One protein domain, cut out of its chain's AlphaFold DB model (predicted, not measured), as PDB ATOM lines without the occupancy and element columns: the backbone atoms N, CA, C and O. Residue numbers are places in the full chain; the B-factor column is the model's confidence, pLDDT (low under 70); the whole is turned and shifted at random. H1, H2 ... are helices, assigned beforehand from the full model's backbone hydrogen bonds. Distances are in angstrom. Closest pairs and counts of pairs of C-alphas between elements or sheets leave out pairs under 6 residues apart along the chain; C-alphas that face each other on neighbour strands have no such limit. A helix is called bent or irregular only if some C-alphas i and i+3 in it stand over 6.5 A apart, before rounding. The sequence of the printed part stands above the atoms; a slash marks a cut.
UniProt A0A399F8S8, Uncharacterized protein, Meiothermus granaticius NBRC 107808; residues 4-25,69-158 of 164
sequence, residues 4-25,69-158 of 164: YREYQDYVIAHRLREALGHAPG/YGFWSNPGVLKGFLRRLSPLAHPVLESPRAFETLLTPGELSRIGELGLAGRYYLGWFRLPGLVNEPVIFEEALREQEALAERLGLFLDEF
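Overview. This is residues 4 to 25 and 69 to 158 of the 164 residues of an uncharacterized protein of Meiothermus granaticius NBRC 107808 (UniProt A0A399F8S8). Look first at the longest helix, H6, which lies side by side with H5 in a helical hairpin. H2 and H3 pack crosswise on different parts of H5, H1 packs on H3 with residues 12 to 19, and the short H4 sits far out, beyond the end of the hairpin where H5 begins and H6 ends. The printed part has 112 residues with six named helices, H1 to H6 in order, and no named strand: all helix, with mostly crossed packing. It is compact, with a radius of gyration of the C-alphas of 13.7 A, and spans 39 by 30 by 24 A.

Along the chain. Find C-alpha 134 at (-33.538, 28.063, -21.491); from there H6, residues 134 to 151, runs 25.2 A to C-alpha 151 at (-33.493, 37.311, -44.971). Just before it is H5, residues 116 to 130, 21.8 A long and only just irregular: C-alphas 125 and 128 are 6.6 A apart. H1, residues 4 to 19, starts at C-alpha 4 at (-46.255, 36.868, -45.854) and runs 22.6 A. H2 is residues 75 to 84, 14.3 A; H3 is residues 96 to 102, 10.8 A; H4 is residues 105 to 111, 10.2 A.

Arrangement. Begin at the hub, H5, which touches H2, H3 and H6. H5 and H6 run opposite ways at a shallow tilt of 15 degrees, their closest C-alphas those of Leu 130 and Phe 137, 5.3 A apart. With residues 125 to 128 alone H5 touches H2, about perpendicular at 84 degrees; the closest C-alphas, of Pro 75 and Pro 128, are 4.7 A apart. With residues 116 to 122 alone it touches H3, only just about perpendicular at 71 degrees; the closest C-alphas, of Pro 96 and Gly 118, are 3.8 A apart. H1 touches H3 at 87 degrees, about perpendicular, with the C-alphas of Arg 15 and Leu 102 closest at 6.3 A. H1 and H5 are near each other. H4 is close to H6 but not clearly touching: the closest C-alphas, of Ile 111 and Leu 151, are 6.2 A apart. H1 and H6 are among the pairs that stay apart. In H1, H4 and H6 every O i to N i+4 pair is within hydrogen-bond range; in H2 it is 5 of 6, in H3 0 of 3 with 3 of 4 O i to N i+3 pairs, and in H5 4 of 11 with 8 of 12.

Size, cuts and confidence. The C-alphas farthest apart, of Gly 106 and Asn 132, are 39.2 A apart. Residues 26 to 68 are not printed, and C-alphas 25 and 69 are 14.1 A apart across this cut. The link from H2 to H3 is long, with 11 residues. No printed residue is under 70 in pLDDT, and the mean of the printed part is 92.9.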
ATOM      1  N   TYR A   4     -47.148  37.159 -44.728       93.44
ATOM      2  CA  TYR A   4     -46.255  36.868 -45.854       93.44
ATOM      3  C   TYR A   4     -45.069  36.025 -45.406       93.44
ATOM      4  O   TYR A   4     -44.694  35.069 -46.085       93.44
ATOM      5  N   ARG A   5     -44.524  36.316 -44.221       93.88
ATOM      6  CA  ARG A   5     -43.487  35.478 -43.622       93.88
ATOM      7  C   ARG A   5     -44.001  34.073 -43.321       93.88
ATOM      8  O   ARG A   5     -43.328  33.105 -43.649       93.88
ATOM      9  N   GLU A   6     -45.204  33.964 -42.762       94.62
ATOM     10  CA  GLU A   6     -45.829  32.667 -42.487       94.62
ATOM     11  C   GLU A   6     -45.984  31.834 -43.773       94.62
ATOM     12  O   GLU A   6     -45.659  30.646 -43.789       94.62
ATOM     13  N   TYR A   7     -46.408  32.466 -44.874       96.38
ATOM     14  CA  TYR A   7     -46.493  31.804 -46.174       96.38
ATOM     15  C   TYR A   7     -45.120  31.407 -46.736       96.38
ATOM     16  O   TYR A   7     -44.961  30.301 -47.249       96.38
ATOM     17  N   GLN A   8     -44.107  32.268 -46.605       96.81
ATOM     18  CA  GLN A   8     -42.739  31.933 -47.000       96.81
ATOM     19  C   GLN A   8     -42.225  30.698 -46.265       96.81
ATOM     20  O   GLN A   8     -41.727  29.759 -46.881       96.81
ATOM     21  N   ASP A   9     -42.417  30.668 -44.953       96.31
ATOM     22  CA  ASP A   9     -42.020  29.550 -44.112       96.31
ATOM     23  C   ASP A   9     -42.783  28.263 -44.480       96.31
ATOM     24  O   ASP A   9     -42.191  27.179 -44.483       96.31
ATOM     25  N   TYR A  10     -44.059  28.370 -44.870       96.62
ATOM     26  CA  TYR A  10     -44.826  27.261 -45.441       96.62
ATOM     27  C   TYR A  10     -44.204  26.719 -46.735       96.62
ATOM     28  O   TYR A  10     -43.971  25.514 -46.828       96.62
ATOM     29  N   VAL A  11     -43.908  27.581 -47.712       97.25
ATOM     30  CA  VAL A  11     -43.334  27.158 -49.000       97.25
ATOM     31  C   VAL A  11     -41.991  26.465 -48.790       97.25
ATOM     32  O   VAL A  11     -41.746  25.403 -49.358       97.25
ATOM     33  N   ILE A  12     -41.137  27.007 -47.919       97.50
ATOM     34  CA  ILE A  12     -39.842  26.386 -47.632       97.50
ATOM     35  C   ILE A  12     -40.001  25.059 -46.881       97.50
ATOM     36  O   ILE A  12     -39.294  24.102 -47.194       97.50
ATOM     37  N   ALA A  13     -40.951  24.950 -45.943       96.81
ATOM     38  CA  ALA A  13     -41.269  23.670 -45.303       96.81
ATOM     39  C   ALA A  13     -41.753  22.632 -46.324       96.81
ATOM     40  O   ALA A  13     -41.338  21.475 -46.268       96.81
ATOM     41  N   HIS A  14     -42.618  23.042 -47.257       96.19
ATOM     42  CA  HIS A  14     -43.157  22.181 -48.305       96.19
ATOM     43  C   HIS A  14     -42.035  21.629 -49.195       96.19
ATOM     44  O   HIS A  14     -41.850  20.411 -49.249       96.19
ATOM     45  N   ARG A  15     -41.210  22.512 -49.773       96.31
ATOM     46  CA  ARG A  15     -40.086  22.134 -50.648       96.31
ATOM     47  C   ARG A  15     -39.055  21.264 -49.941       96.31
ATOM     48  O   ARG A  15     -38.570  20.290 -50.508       96.31
ATOM     49  N   LEU A  16     -38.734  21.587 -48.689       96.00
ATOM     50  CA  LEU A  16     -37.836  20.772 -47.879       96.00
ATOM     51  C   LEU A  16     -38.399  19.359 -47.683       96.00
ATOM     52  O   LEU A  16     -37.684  18.375 -47.857       96.00
ATOM     53  N   ARG A  17     -39.675  19.244 -47.302       93.50
ATOM     54  CA  ARG A  17     -40.324  17.943 -47.110       93.50
ATOM     55  C   ARG A  17     -40.333  17.139 -48.406       93.50
ATOM     56  O   ARG A  17     -40.055  15.946 -48.358       93.50
ATOM     57  N   GLU A  18     -40.597  17.776 -49.541       92.94
ATOM     58  CA  GLU A  18     -40.526  17.144 -50.859       92.94
ATOM     59  C   GLU A  18     -39.113  16.634 -51.179       92.94
ATOM     60  O   GLU A  18     -38.951  15.452 -51.486       92.94
ATOM     61  N   ALA A  19     -38.083  17.466 -51.000       93.31
ATOM     62  CA  ALA A  19     -36.686  17.087 -51.227       93.31
ATOM     63  C   ALA A  19     -36.207  15.928 -50.333       93.31
ATOM     64  O   ALA A  19     -35.296  15.192 -50.702       93.31
ATOM     65  N   LEU A  20     -36.835  15.748 -49.168       92.38
ATOM     66  CA  LEU A  20     -36.554  14.665 -48.221       92.38
ATOM     67  C   LEU A  20     -37.460  13.434 -48.420       92.38
ATOM     68  O   LEU A  20     -37.440  12.519 -47.597       92.38
ATOM     69  N   GLY A  21     -38.274  13.396 -49.482       89.31
ATOM     70  CA  GLY A  21     -39.166  12.271 -49.788       89.31
ATOM     71  C   GLY A  21     -40.428  12.196 -48.917       89.31
ATOM     72  O   GLY A  21     -41.116  11.178 -48.908       89.31
ATOM     73  N   HIS A  22     -40.760  13.265 -48.193       86.44
ATOM     74  CA  HIS A  22     -41.943  13.397 -47.336       86.44
ATOM     75  C   HIS A  22     -43.010  14.300 -47.972       86.44
ATOM     76  O   HIS A  22     -43.513  15.214 -47.311       86.44
ATOM     77  N   ALA A  23     -43.334  14.054 -49.246       75.62
ATOM     78  CA  ALA A  23     -44.201  14.901 -50.065       75.62
ATOM     79  C   ALA A  23     -45.521  15.261 -49.341       75.62
ATOM     80  O   ALA A  23     -46.365  14.385 -49.139       75.62
ATOM     81  N   PRO A  24     -45.735  16.533 -48.962       77.31
ATOM     82  CA  PRO A  24     -46.930  16.981 -48.235       77.31
ATOM     83  C   PRO A  24     -48.151  17.195 -49.153       77.31
ATOM     84  O   PRO A  24     -49.081  17.906 -48.790       77.31
ATOM     85  N   GLY A  25     -48.147  16.614 -50.358       85.56
ATOM     86  CA  GLY A  25     -49.143  16.874 -51.396       85.56
ATOM     87  C   GLY A  25     -48.848  18.140 -52.205       85.56
ATOM     88  O   GLY A  25     -47.704  18.578 -52.322       85.56
ATOM     89  N   TYR A  69     -48.316  23.655 -40.678       88.44
ATOM     90  CA  TYR A  69     -48.574  24.667 -39.671       88.44
ATOM     91  C   TYR A  69     -47.723  24.416 -38.429       88.44
ATOM     92  O   TYR A  69     -47.787  23.355 -37.807       88.44
ATOM     93  N   GLY A  70     -46.933  25.417 -38.046       86.44
ATOM     94  CA  GLY A  70     -46.026  25.311 -36.909       86.44
ATOM     95  C   GLY A  70     -44.793  24.439 -37.157       86.44
ATOM     96  O   GLY A  70     -44.096  24.133 -36.198       86.44
ATOM     97  N   PHE A  71     -44.496  24.051 -38.403       93.38
ATOM     98  CA  PHE A  71     -43.328  23.225 -38.722       93.38
ATOM     99  C   PHE A  71     -42.016  23.825 -38.188       93.38
ATOM    100  O   PHE A  71     -41.259  23.129 -37.516       93.38
ATOM    101  N   TRP A  72     -41.789  25.123 -38.411       92.81
ATOM    102  CA  TRP A  72     -40.593  25.825 -37.927       92.81
ATOM    103  C   TRP A  72     -40.725  26.330 -36.485       92.81
ATOM    104  O   TRP A  72     -39.753  26.326 -35.738       92.81
ATOM    105  N   SER A  73     -41.928  26.737 -36.071       86.12
ATOM    106  CA  SER A  73     -42.157  27.417 -34.788       86.12
ATOM    107  C   SER A  73     -42.526  26.495 -33.622       86.12
ATOM    108  O   SER A  73     -42.571  26.952 -32.482       86.12
ATOM    109  N   ASN A  74     -42.785  25.206 -33.867       89.44
ATOM    110  CA  ASN A  74     -43.058  24.217 -32.827       89.44
ATOM    111  C   ASN A  74     -41.891  23.216 -32.712       89.44
ATOM    112  O   ASN A  74     -41.800  22.282 -33.518       89.44
ATOM    113  N   PRO A  75     -41.042  23.328 -31.669       88.00
ATOM    114  CA  PRO A  75     -39.919  22.416 -31.464       88.00
ATOM    115  C   PRO A  75     -40.325  20.941 -31.370       88.00
ATOM    116  O   PRO A  75     -39.555  20.072 -31.766       88.00
ATOM    117  N   GLY A  76     -41.528  20.628 -30.878       89.31
ATOM    118  CA  GLY A  76     -42.037  19.258 -30.797       89.31
ATOM    119  C   GLY A  76     -42.353  18.658 -32.170       89.31
ATOM    120  O   GLY A  76     -41.969  17.517 -32.442       89.31
ATOM    121  N   VAL A  77     -42.990  19.437 -33.053       90.06
ATOM    122  CA  VAL A  77     -43.250  19.041 -34.452       90.06
ATOM    123  C   VAL A  77     -41.929  18.813 -35.174       90.06
ATOM    124  O   VAL A  77     -41.733  17.761 -35.788       90.06
ATOM    125  N   LEU A  78     -40.999  19.755 -35.026       91.75
ATOM    126  CA  LEU A  78     -39.691  19.693 -35.658       91.75
ATOM    127  C   LEU A  78     -38.864  18.507 -35.144       91.75
ATOM    128  O   LEU A  78     -38.321  17.745 -35.938       91.75
ATOM    129  N   LYS A  79     -38.858  18.251 -33.827       91.31
ATOM    130  CA  LYS A  79     -38.241  17.051 -33.231       91.31
ATOM    131  C   LYS A  79     -38.811  15.766 -33.821       91.31
ATOM    132  O   LYS A  79     -38.065  14.843 -34.139       91.31
ATOM    133  N   GLY A  80     -40.138  15.690 -33.928       90.81
ATOM    134  CA  GLY A  80     -40.831  14.540 -34.496       90.81
ATOM    135  C   GLY A  80     -40.456  14.314 -35.958       90.81
ATOM    136  O   GLY A  80     -40.228  13.174 -36.352       90.81
ATOM    137  N   PHE A  81     -40.350  15.390 -36.738       90.62
ATOM    138  CA  PHE A  81     -39.894  15.347 -38.123       90.62
ATOM    139  C   PHE A  81     -38.448  14.855 -38.242       90.62
ATOM    140  O   PHE A  81     -38.209  13.863 -38.924       90.62
ATOM    141  N   LEU A  82     -37.511  15.466 -37.510       89.81
ATOM    142  CA  LEU A  82     -36.090  15.105 -37.541       89.81
ATOM    143  C   LEU A  82     -35.851  13.637 -37.160       89.81
ATOM    144  O   LEU A  82     -35.031  12.966 -37.775       89.81
ATOM    145  N   ARG A  83     -36.614  13.099 -36.200       90.06
ATOM    146  CA  ARG A  83     -36.538  11.679 -35.806       90.06
ATOM    147  C   ARG A  83     -36.984  10.697 -36.891       90.06
ATOM    148  O   ARG A  83     -36.654   9.520 -36.787       90.06
ATOM    149  N   ARG A  84     -37.791  11.141 -37.858       88.81
ATOM    150  CA  ARG A  84     -38.268  10.309 -38.973       88.81
ATOM    151  C   ARG A  84     -37.333  10.339 -40.175       88.81
ATOM    152  O   ARG A  84     -37.514   9.521 -41.072       88.81
ATOM    153  N   LEU A  85     -36.364  11.255 -40.198       87.69
ATOM    154  CA  LEU A  85     -35.390  11.300 -41.275       87.69
ATOM    155  C   LEU A  85     -34.579  10.005 -41.273       87.69
ATOM    156  O   LEU A  85     -34.044   9.577 -40.249       87.69
ATOM    157  N   SER A  86     -34.524   9.371 -42.441       77.81
ATOM    158  CA  SER A  86     -33.684   8.202 -42.672       77.81
ATOM    159  C   SER A  86     -32.214   8.550 -42.394       77.81
ATOM    160  O   SER A  86     -31.817   9.679 -42.692       77.81
ATOM    161  N   PRO A  87     -31.390   7.602 -41.907       73.06
ATOM    162  CA  PRO A  87     -29.943   7.790 -41.749       73.06
ATOM    163  C   PRO A  87     -29.184   8.005 -43.072       73.06
ATOM    164  O   PRO A  87     -27.968   8.175 -43.054       73.06
ATOM    165  N   LEU A  88     -29.872   7.970 -44.219       77.31
ATOM    166  CA  LEU A  88     -29.309   8.358 -45.510       77.31
ATOM    167  C   LEU A  88     -28.827   9.817 -45.491       77.31
ATOM    168  O   LEU A  88     -29.387  10.664 -44.797       77.31
ATOM    169  N   ALA A  89     -27.800  10.106 -46.291       79.62
ATOM    170  CA  ALA A  89     -27.350  11.473 -46.506       79.62
ATOM    171  C   ALA A  89     -28.441  12.270 -47.233       79.62
ATOM    172  O   ALA A  89     -28.970  11.825 -48.253       79.62
ATOM    173  N   HIS A  90     -28.757  13.451 -46.704       90.19
ATOM    174  CA  HIS A  90     -29.701  14.394 -47.298       90.19
ATOM    175  C   HIS A  90     -28.910  15.606 -47.789       90.19
ATOM    176  O   HIS A  90     -28.611  16.476 -46.969       90.19
ATOM    177  N   PRO A  91     -28.570  15.697 -49.090       92.69
ATOM    178  CA  PRO A  91     -27.684  16.745 -49.602       92.69
ATOM    179  C   PRO A  91     -28.135  18.158 -49.217       92.69
ATOM    180  O   PRO A  91     -27.330  18.977 -48.790       92.69
ATOM    181  N   VAL A  92     -29.447  18.419 -49.256       93.94
ATOM    182  CA  VAL A  92     -30.046  19.716 -48.893       93.94
ATOM    183  C   VAL A  92     -29.817  20.125 -47.428       93.94
ATOM    184  O   VAL A  92     -30.017  21.283 -47.077       93.94
ATOM    185  N   LEU A  93     -29.395  19.204 -46.558       94.19
ATOM    186  CA  LEU A  93     -29.133  19.457 -45.138       94.19
ATOM    187  C   LEU A  93     -27.638  19.568 -44.802       94.19
ATOM    188  O   LEU A  93     -27.302  19.906 -43.670       94.19
ATOM    189  N   GLU A  94     -26.737  19.298 -45.751       93.69
ATOM    190  CA  GLU A  94     -25.292  19.213 -45.481       93.69
ATOM    191  C   GLU A  94     -24.652  20.568 -45.163       93.69
ATOM    192  O   GLU A  94     -23.655  20.646 -44.446       93.69
ATOM    193  N   SER A  95     -25.200  21.657 -45.704       96.06
ATOM    194  CA  SER A  95     -24.704  23.005 -45.441       96.06
ATOM    195  C   SER A  95     -25.763  24.068 -45.734       96.06
ATOM    196  O   SER A  95     -26.685  23.818 -46.516       96.06
ATOM    197  N   PRO A  96     -25.600  25.299 -45.213       97.19
ATOM    198  CA  PRO A  96     -26.464  26.416 -45.579       97.19
ATOM    199  C   PRO A  96     -26.562  26.675 -47.089       97.19
ATOM    200  O   PRO A  96     -27.620  27.043 -47.580       97.19
ATOM    201  N   ARG A  97     -25.475  26.460 -47.840       96.88
ATOM    202  CA  ARG A  97     -25.493  26.608 -49.305       96.88
ATOM    203  C   ARG A  97     -26.191  25.444 -49.999       96.88
ATOM    204  O   ARG A  97     -26.828  25.644 -51.021       96.88
ATOM    205  N   ALA A  98     -26.073  24.233 -49.461       96.94
ATOM    206  CA  ALA A  98     -26.771  23.083 -50.021       96.94
ATOM    207  C   ALA A  98     -28.289  23.194 -49.808       96.94
ATOM    208  O   ALA A  98     -29.053  22.867 -50.710       96.94
ATOM    209  N   PHE A  99     -28.730  23.749 -48.675       97.69
ATOM    210  CA  PHE A  99     -30.146  24.047 -48.427       97.69
ATOM    211  C   PHE A  99     -30.741  24.984 -49.478       97.69
ATOM    212  O   PHE A  99     -31.883  24.830 -49.897       97.69
ATOM    213  N   GLU A 100     -29.952  25.940 -49.951       97.56
ATOM    214  CA  GLU A 100     -30.382  26.903 -50.959       97.56
ATOM    215  C   GLU A 100     -30.652  26.296 -52.341       97.56
ATOM    216  O   GLU A 100     -31.242  26.963 -53.185       97.56
ATOM    217  N   THR A 101     -30.333  25.017 -52.563       97.06
ATOM    218  CA  THR A 101     -30.804  24.279 -53.749       97.06
ATOM    219  C   THR A 101     -32.331  24.114 -53.790       97.06
ATOM    220  O   THR A 101     -32.880  23.815 -54.848       97.06
ATOM    221  N   LEU A 102     -33.027  24.356 -52.670       97.12
ATOM    222  CA  LEU A 102     -34.492  24.421 -52.581       97.12
ATOM    223  C   LEU A 102     -35.082  25.727 -53.140       97.12
ATOM    224  O   LEU A 102     -36.307  25.870 -53.226       97.12
ATOM    225  N   LEU A 103     -34.237  26.710 -53.445       97.50
ATOM    226  CA  LEU A 103     -34.655  28.028 -53.905       97.50
ATOM    227  C   LEU A 103     -34.534  28.138 -55.419       97.50
ATOM    228  O   LEU A 103     -33.639  27.561 -56.040       97.50
ATOM    229  N   THR A 104     -35.415  28.929 -56.023       96.50
ATOM    230  CA  THR A 104     -35.274  29.272 -57.436       96.50
ATOM    231  C   THR A 104     -34.103  30.246 -57.631       96.50
ATOM    232  O   THR A 104     -33.718  30.969 -56.705       96.50
ATOM    233  N   PRO A 105     -33.543  30.349 -58.850       95.31
ATOM    234  CA  PRO A 105     -32.547  31.377 -59.151       95.31
ATOM    235  C   PRO A 105     -33.048  32.807 -58.878       95.31
ATOM    236  O   PRO A 105     -32.274  33.661 -58.443       95.31
ATOM    237  N   GLY A 106     -34.345  33.066 -59.097       95.62
ATOM    238  CA  GLY A 106     -34.977  34.357 -58.820       95.62
ATOM    239  C   GLY A 106     -34.989  34.678 -57.328       95.62
ATOM    240  O   GLY A 106     -34.533  35.744 -56.921       95.62
ATOM    241  N   GLU A 107     -35.422  33.729 -56.502       96.94
ATOM    242  CA  GLU A 107     -35.412  33.836 -55.039       96.94
ATOM    243  C   GLU A 107     -34.007  34.076 -54.484       96.94
ATOM    244  O   GLU A 107     -33.799  35.002 -53.700       96.94
ATOM    245  N   LEU A 108     -33.022  33.310 -54.962       95.69
ATOM    246  CA  LEU A 108     -31.617  33.481 -54.594       95.69
ATOM    247  C   LEU A 108     -31.093  34.884 -54.899       95.69
ATOM    248  O   LEU A 108     -30.398  35.482 -54.075       95.69
ATOM    249  N   SER A 109     -31.444  35.425 -56.066       94.62
ATOM    250  CA  SER A 109     -31.002  36.764 -56.457       94.62
ATOM    251  C   SER A 109     -31.545  37.867 -55.538       94.62
ATOM    252  O   SER A 109     -30.853  38.859 -55.322       94.62
ATOM    253  N   ARG A 110     -32.740  37.683 -54.951       95.06
ATOM    254  CA  ARG A 110     -33.355  38.652 -54.023       95.06
ATOM    255  C   ARG A 110     -32.743  38.615 -52.627       95.06
ATOM    256  O   ARG A 110     -32.698  39.648 -51.970       95.06
ATOM    257  N   ILE A 111     -32.263  37.452 -52.185       95.38
ATOM    258  CA  ILE A 111     -31.584  37.309 -50.888       95.38
ATOM    259  C   ILE A 111     -30.232  38.033 -50.910       95.38
ATOM    260  O   ILE A 111     -29.832  38.632 -49.915       95.38
ATOM    261  N   GLY A 112     -29.503  37.970 -52.030       87.25
ATOM    262  CA  GLY A 112     -28.238  38.693 -52.228       87.25
ATOM    263  C   GLY A 112     -27.047  38.200 -51.388       87.25
ATOM    264  O   GLY A 112     -25.915  38.615 -51.632       87.25
ATOM    265  N   GLU A 113     -27.261  37.284 -50.439       94.94
ATOM    266  CA  GLU A 113     -26.238  36.713 -49.560       94.94
ATOM    267  C   GLU A 113     -26.292  35.178 -49.568       94.94
ATOM    268  O   GLU A 113     -27.224  34.565 -49.051       94.94
ATOM    269  N   LEU A 114     -25.242  34.542 -50.101       94.75
ATOM    270  CA  LEU A 114     -25.161  33.082 -50.175       94.75
ATOM    271  C   LEU A 114     -25.149  32.424 -48.782       94.75
ATOM    272  O   LEU A 114     -24.400  32.789 -47.864       94.75
ATOM    273  N   GLY A 115     -25.937  31.371 -48.650       96.81
ATOM    274  CA  GLY A 115     -26.174  30.606 -47.436       96.81
ATOM    275  C   GLY A 115     -27.081  31.292 -46.411       96.81
ATOM    276  O   GLY A 115     -27.247  30.722 -45.333       96.81
ATOM    277  N   LEU A 116     -27.613  32.495 -46.652       98.00
ATOM    278  CA  LEU A 116     -28.423  33.204 -45.655       98.00
ATOM    279  C   LEU A 116     -29.736  32.470 -45.365       98.00
ATOM    280  O   LEU A 116     -30.063  32.261 -44.195       98.00
ATOM    281  N   ALA A 117     -30.437  32.000 -46.402       97.50
ATOM    282  CA  ALA A 117     -31.656  31.212 -46.218       97.50
ATOM    283  C   ALA A 117     -31.357  29.899 -45.498       97.50
ATOM    284  O   ALA A 117     -32.047  29.547 -44.543       97.50
ATOM    285  N   GLY A 118     -30.293  29.200 -45.895       97.25
ATOM    286  CA  GLY A 118     -29.901  27.962 -45.234       97.25
ATOM    287  C   GLY A 118     -29.507  28.159 -43.772       97.25
ATOM    288  O   GLY A 118     -29.904  27.360 -42.933       97.25
ATOM    289  N   ARG A 119     -28.782  29.235 -43.430       97.50
ATOM    290  CA  ARG A 119     -28.428  29.556 -42.032       97.50
ATOM    291  C   ARG A 119     -29.671  29.798 -41.186       97.50
ATOM    292  O   ARG A 119     -29.723  29.327 -40.054       97.50
ATOM    293  N   TYR A 120     -30.652  30.506 -41.739       97.19
ATOM    294  CA  TYR A 120     -31.931  30.723 -41.078       97.19
ATOM    295  C   TYR A 120     -32.703  29.405 -40.905       97.19
ATOM    296  O   TYR A 120     -32.945  28.958 -39.789       97.19
ATOM    297  N   TYR A 121     -33.035  28.711 -41.994       96.69
ATOM    298  CA  TYR A 121     -33.908  27.538 -41.921       96.69
ATOM    299  C   TYR A 121     -33.274  26.349 -41.188       96.69
ATOM    300  O   TYR A 121     -33.910  25.764 -40.310       96.69
ATOM    301  N   LEU A 122     -32.004  26.025 -41.455       95.25
ATOM    302  CA  LEU A 122     -31.298  24.973 -40.709       95.25
ATOM    303  C   LEU A 122     -31.073  25.363 -39.245       95.25
ATOM    304  O   LEU A 122     -31.007  24.496 -38.374       95.25
ATOM    305  N   GLY A 123     -31.003  26.662 -38.950       94.56
ATOM    306  CA  GLY A 123     -30.896  27.177 -37.593       94.56
ATOM    307  C   GLY A 123     -32.060  26.767 -36.690       94.56
ATOM    308  O   GLY A 123     -31.851  26.559 -35.497       94.56
ATOM    309  N   TRP A 124     -33.260  26.544 -37.232       94.56
ATOM    310  CA  TRP A 124     -34.396  26.025 -36.461       94.56
ATOM    311  C   TRP A 124     -34.186  24.586 -35.981       94.56
ATOM    312  O   TRP A 124     -34.680  24.217 -34.915       94.56
ATOM    313  N   PHE A 125     -33.413  23.768 -36.705       93.06
ATOM    314  CA  PHE A 125     -33.232  22.345 -36.386       93.06
ATOM    315  C   PHE A 125     -32.473  22.104 -35.078       93.06
ATOM    316  O   PHE A 125     -32.577  21.017 -34.509       93.06
ATOM    317  N   ARG A 126     -31.757  23.111 -34.565       89.62
ATOM    318  CA  ARG A 126     -31.085  23.027 -33.260       89.62
ATOM    319  C   ARG A 126     -32.040  23.236 -32.084       89.62
ATOM    320  O   ARG A 126     -31.822  22.664 -31.019       89.62
ATOM    321  N   LEU A 127     -33.119  24.006 -32.266       90.81
ATOM    322  CA  LEU A 127     -34.009  24.410 -31.170       90.81
ATOM    323  C   LEU A 127     -34.639  23.233 -30.408       90.81
ATOM    324  O   LEU A 127     -34.693  23.303 -29.181       90.81
ATOM    325  N   PRO A 128     -35.059  22.124 -31.053       91.69
ATOM    326  CA  PRO A 128     -35.565  20.956 -30.337       91.69
ATOM    327  C   PRO A 128     -34.601  20.342 -29.316       91.69
ATOM    328  O   PRO A 128     -35.061  19.733 -28.347       91.69
ATOM    329  N   GLY A 129     -33.288  20.462 -29.541       91.12
ATOM    330  CA  GLY A 129     -32.257  19.992 -28.612       91.12
ATOM    331  C   GLY A 129     -32.076  20.912 -27.406       91.12
ATOM    332  O   GLY A 129     -31.704  20.441 -26.339       91.12
ATOM    333  N   LEU A 130     -32.422  22.192 -27.557       91.81
ATOM    334  CA  LEU A 130     -32.179  23.249 -26.574       91.81
ATOM    335  C   LEU A 130     -33.365  23.503 -25.633       91.81
ATOM    336  O   LEU A 130     -33.264  24.334 -24.741       91.81
ATOM    337  N   VAL A 131     -34.497  22.806 -25.789       88.00
ATOM    338  CA  VAL A 131     -35.727  23.058 -24.998       88.00
ATOM    339  C   VAL A 131     -35.502  22.946 -23.479       88.00
ATOM    340  O   VAL A 131     -36.214  23.585 -22.709       88.00
ATOM    341  N   ASN A 132     -34.508  22.165 -23.042       92.00
ATOM    342  CA  ASN A 132     -34.147  22.011 -21.626       92.00
ATOM    343  C   ASN A 132     -33.026  22.962 -21.164       92.00
ATOM    344  O   ASN A 132     -32.595  22.876 -20.017       92.00
ATOM    345  N   GLU A 133     -32.557  23.860 -22.033       94.88
ATOM    346  CA  GLU A 133     -31.468  24.811 -21.789       94.88
ATOM    347  C   GLU A 133     -31.961  26.243 -22.079       94.88
ATOM    348  O   GLU A 133     -31.637  26.811 -23.124       94.88
ATOM    349  N   PRO A 134     -32.769  26.853 -21.183       92.38
ATOM    350  CA  PRO A 134     -33.538  28.063 -21.491       92.38
ATOM    351  C   PRO A 134     -32.702  29.245 -21.990       92.38
ATOM    352  O   PRO A 134     -33.090  29.909 -22.943       92.38
ATOM    353  N   VAL A 135     -31.532  29.480 -21.385       96.19
ATOM    354  CA  VAL A 135     -30.646  30.595 -21.764       96.19
ATOM    355  C   VAL A 135     -30.126  30.418 -23.191       96.19
ATOM    356  O   VAL A 135     -30.231  31.330 -24.005       96.19
ATOM    357  N   ILE A 136     -29.638  29.221 -23.521       95.44
ATOM    358  CA  ILE A 136     -29.096  28.917 -24.852       95.44
ATOM    359  C   ILE A 136     -30.225  28.888 -25.890       95.44
ATOM    360  O   ILE A 136     -30.046  29.316 -27.029       95.44
ATOM    361  N   PHE A 137     -31.418  28.428 -25.506       93.62
ATOM    362  CA  PHE A 137     -32.605  28.484 -26.354       93.62
ATOM    363  C   PHE A 137     -32.990  29.926 -26.712       93.62
ATOM    364  O   PHE A 137     -33.255  30.213 -27.880       93.62
ATOM    365  N   GLU A 138     -32.996  30.841 -25.739       93.94
ATOM    366  CA  GLU A 138     -33.278  32.262 -25.973       93.94
ATOM    367  C   GLU A 138     -32.233  32.923 -26.878       93.94
ATOM    368  O   GLU A 138     -32.594  33.665 -27.792       93.94
ATOM    369  N   GLU A 139     -30.947  32.641 -26.668       95.50
ATOM    370  CA  GLU A 139     -29.873  33.118 -27.547       95.50
ATOM    371  C   GLU A 139     -30.061  32.602 -28.976       95.50
ATOM    372  O   GLU A 139     -30.037  33.375 -29.937       95.50
ATOM    373  N   ALA A 140     -30.350  31.308 -29.116       93.88
ATOM    374  CA  ALA A 140     -30.597  30.696 -30.407       93.88
ATOM    375  C   ALA A 140     -31.819  31.297 -31.118       93.88
ATOM    376  O   ALA A 140     -31.782  31.406 -32.345       93.88
ATOM    377  N   LEU A 141     -32.869  31.690 -30.386       93.06
ATOM    378  CA  LEU A 141     -34.025  32.403 -30.935       93.06
ATOM    379  C   LEU A 141     -33.664  33.813 -31.406       93.06
ATOM    380  O   LEU A 141     -34.001  34.157 -32.536       93.06
ATOM    381  N   ARG A 142     -32.933  34.598 -30.605       95.25
ATOM    382  CA  ARG A 142     -32.492  35.952 -30.999       95.25
ATOM    383  C   ARG A 142     -31.641  35.926 -32.266       95.25
ATOM    384  O   ARG A 142     -31.796  36.772 -33.141       95.25
ATOM    385  N   GLU A 143     -30.771  34.927 -32.401       95.44
ATOM    386  CA  GLU A 143     -30.020  34.710 -33.639       95.44
ATOM    387  C   GLU A 143     -30.942  34.425 -34.835       95.44
ATOM    388  O   GLU A 143     -30.706  34.947 -35.925       95.44
ATOM    389  N   GLN A 144     -32.001  33.623 -34.650       94.12
ATOM    390  CA  GLN A 144     -32.975  33.360 -35.715       94.12
ATOM    391  C   GLN A 144     -33.800  34.594 -36.073       94.12
ATOM    392  O   GLN A 144     -34.085  34.798 -37.250       94.12
ATOM    393  N   GLU A 145     -34.150  35.432 -35.102       93.94
ATOM    394  CA  GLU A 145     -34.838  36.706 -35.336       93.94
ATOM    395  C   GLU A 145     -33.961  37.659 -36.160       93.94
ATOM    396  O   GLU A 145     -34.399  38.151 -37.199       93.94
ATOM    397  N   ALA A 146     -32.686  37.819 -35.794       96.38
ATOM    398  CA  ALA A 146     -31.740  38.644 -36.550       96.38
ATOM    399  C   ALA A 146     -31.509  38.121 -37.983       96.38
ATOM    400  O   ALA A 146     -31.400  38.893 -38.938       96.38
ATOM    401  N   LEU A 147     -31.446  36.797 -38.162       96.44
ATOM    402  CA  LEU A 147     -31.389  36.185 -39.491       96.44
ATOM    403  C   LEU A 147     -32.694  36.395 -40.268       96.44
ATOM    404  O   LEU A 147     -32.645  36.627 -41.473       96.44
ATOM    405  N   ALA A 148     -33.848  36.339 -39.600       94.50
ATOM    406  CA  ALA A 148     -35.147  36.537 -40.227       94.50
ATOM    407  C   ALA A 148     -35.311  37.950 -40.792       94.50
ATOM    408  O   ALA A 148     -35.812  38.076 -41.912       94.50
ATOM    409  N   GLU A 149     -34.875  38.966 -40.044       94.56
ATOM    410  CA  GLU A 149     -34.873  40.370 -40.469       94.56
ATOM    411  C   GLU A 149     -34.007  40.575 -41.712       94.56
ATOM    412  O   GLU A 149     -34.441  41.197 -42.679       94.56
ATOM    413  N   ARG A 150     -32.804  39.992 -41.721       95.88
ATOM    414  CA  ARG A 150     -31.878  40.074 -42.860       95.88
ATOM    415  C   ARG A 150     -32.373  39.320 -44.089       95.88
ATOM    416  O   ARG A 150     -32.139  39.768 -45.204       95.88
ATOM    417  N   LEU A 151     -33.012  38.168 -43.888       96.31
ATOM    418  CA  LEU A 151     -33.493  37.311 -44.971       96.31
ATOM    419  C   LEU A 151     -34.632  37.967 -45.762       96.31
ATOM    420  O   LEU A 151     -34.734  37.758 -46.969       96.31
ATOM    421  N   GLY A 152     -35.485  38.738 -45.084       94.69
ATOM    422  CA  GLY A 152     -36.630  39.397 -45.704       94.69
ATOM    423  C   GLY A 152     -37.617  38.426 -46.366       94.69
ATOM    424  O   GLY A 152     -37.687  37.233 -46.042       94.69
ATOM    425  N   LEU A 153     -38.415  38.969 -47.286       95.75
ATOM    426  CA  LEU A 153     -39.334  38.216 -48.136       95.75
ATOM    427  C   LEU A 153     -38.698  38.038 -49.517       95.75
ATOM    428  O   LEU A 153     -38.350  39.025 -50.160       95.75
ATOM    429  N   PHE A 154     -38.559  36.801 -49.988       95.75
ATOM    430  CA  PHE A 154     -37.806  36.504 -51.212       95.75
ATOM    431  C   PHE A 154     -38.559  35.650 -52.236       95.75
ATOM    432  O   PHE A 154     -38.099  35.579 -53.379       95.75
ATOM    433  N   LEU A 155     -39.690  35.030 -51.867       96.81
ATOM    434  CA  LEU A 155     -40.434  34.144 -52.773       96.81
ATOM    435  C   LEU A 155     -40.789  34.829 -54.095       96.81
ATOM    436  O   LEU A 155     -41.174  36.001 -54.121       96.81
ATOM    437  N   ASP A 156     -40.728  34.065 -55.186       94.69
ATOM    438  CA  ASP A 156     -41.115  34.552 -56.517       94.69
ATOM    439  C   ASP A 156     -42.560  35.057 -56.555       94.69
ATOM    440  O   ASP A 156     -42.843  36.069 -57.190       94.69
ATOM    441  N   GLU A 157     -43.466  34.396 -55.836       93.25
ATOM    442  CA  GLU A 157     -44.891  34.733 -55.805       93.25
ATOM    443  C   GLU A 157     -45.175  36.136 -55.250       93.25
ATOM    444  O   GLU A 157     -46.118  36.788 -55.688       93.25
ATOM    445  N   PHE A 158     -44.325  36.656 -54.358       92.31
ATOM    446  CA  PHE A 158     -44.454  38.033 -53.860       92.31
ATOM    447  C   PHE A 158     -44.050  39.088 -54.893       92.31
ATOM    448  O   PHE A 158     -44.333  40.269 -54.718       92.31
TER     449      PHE A 158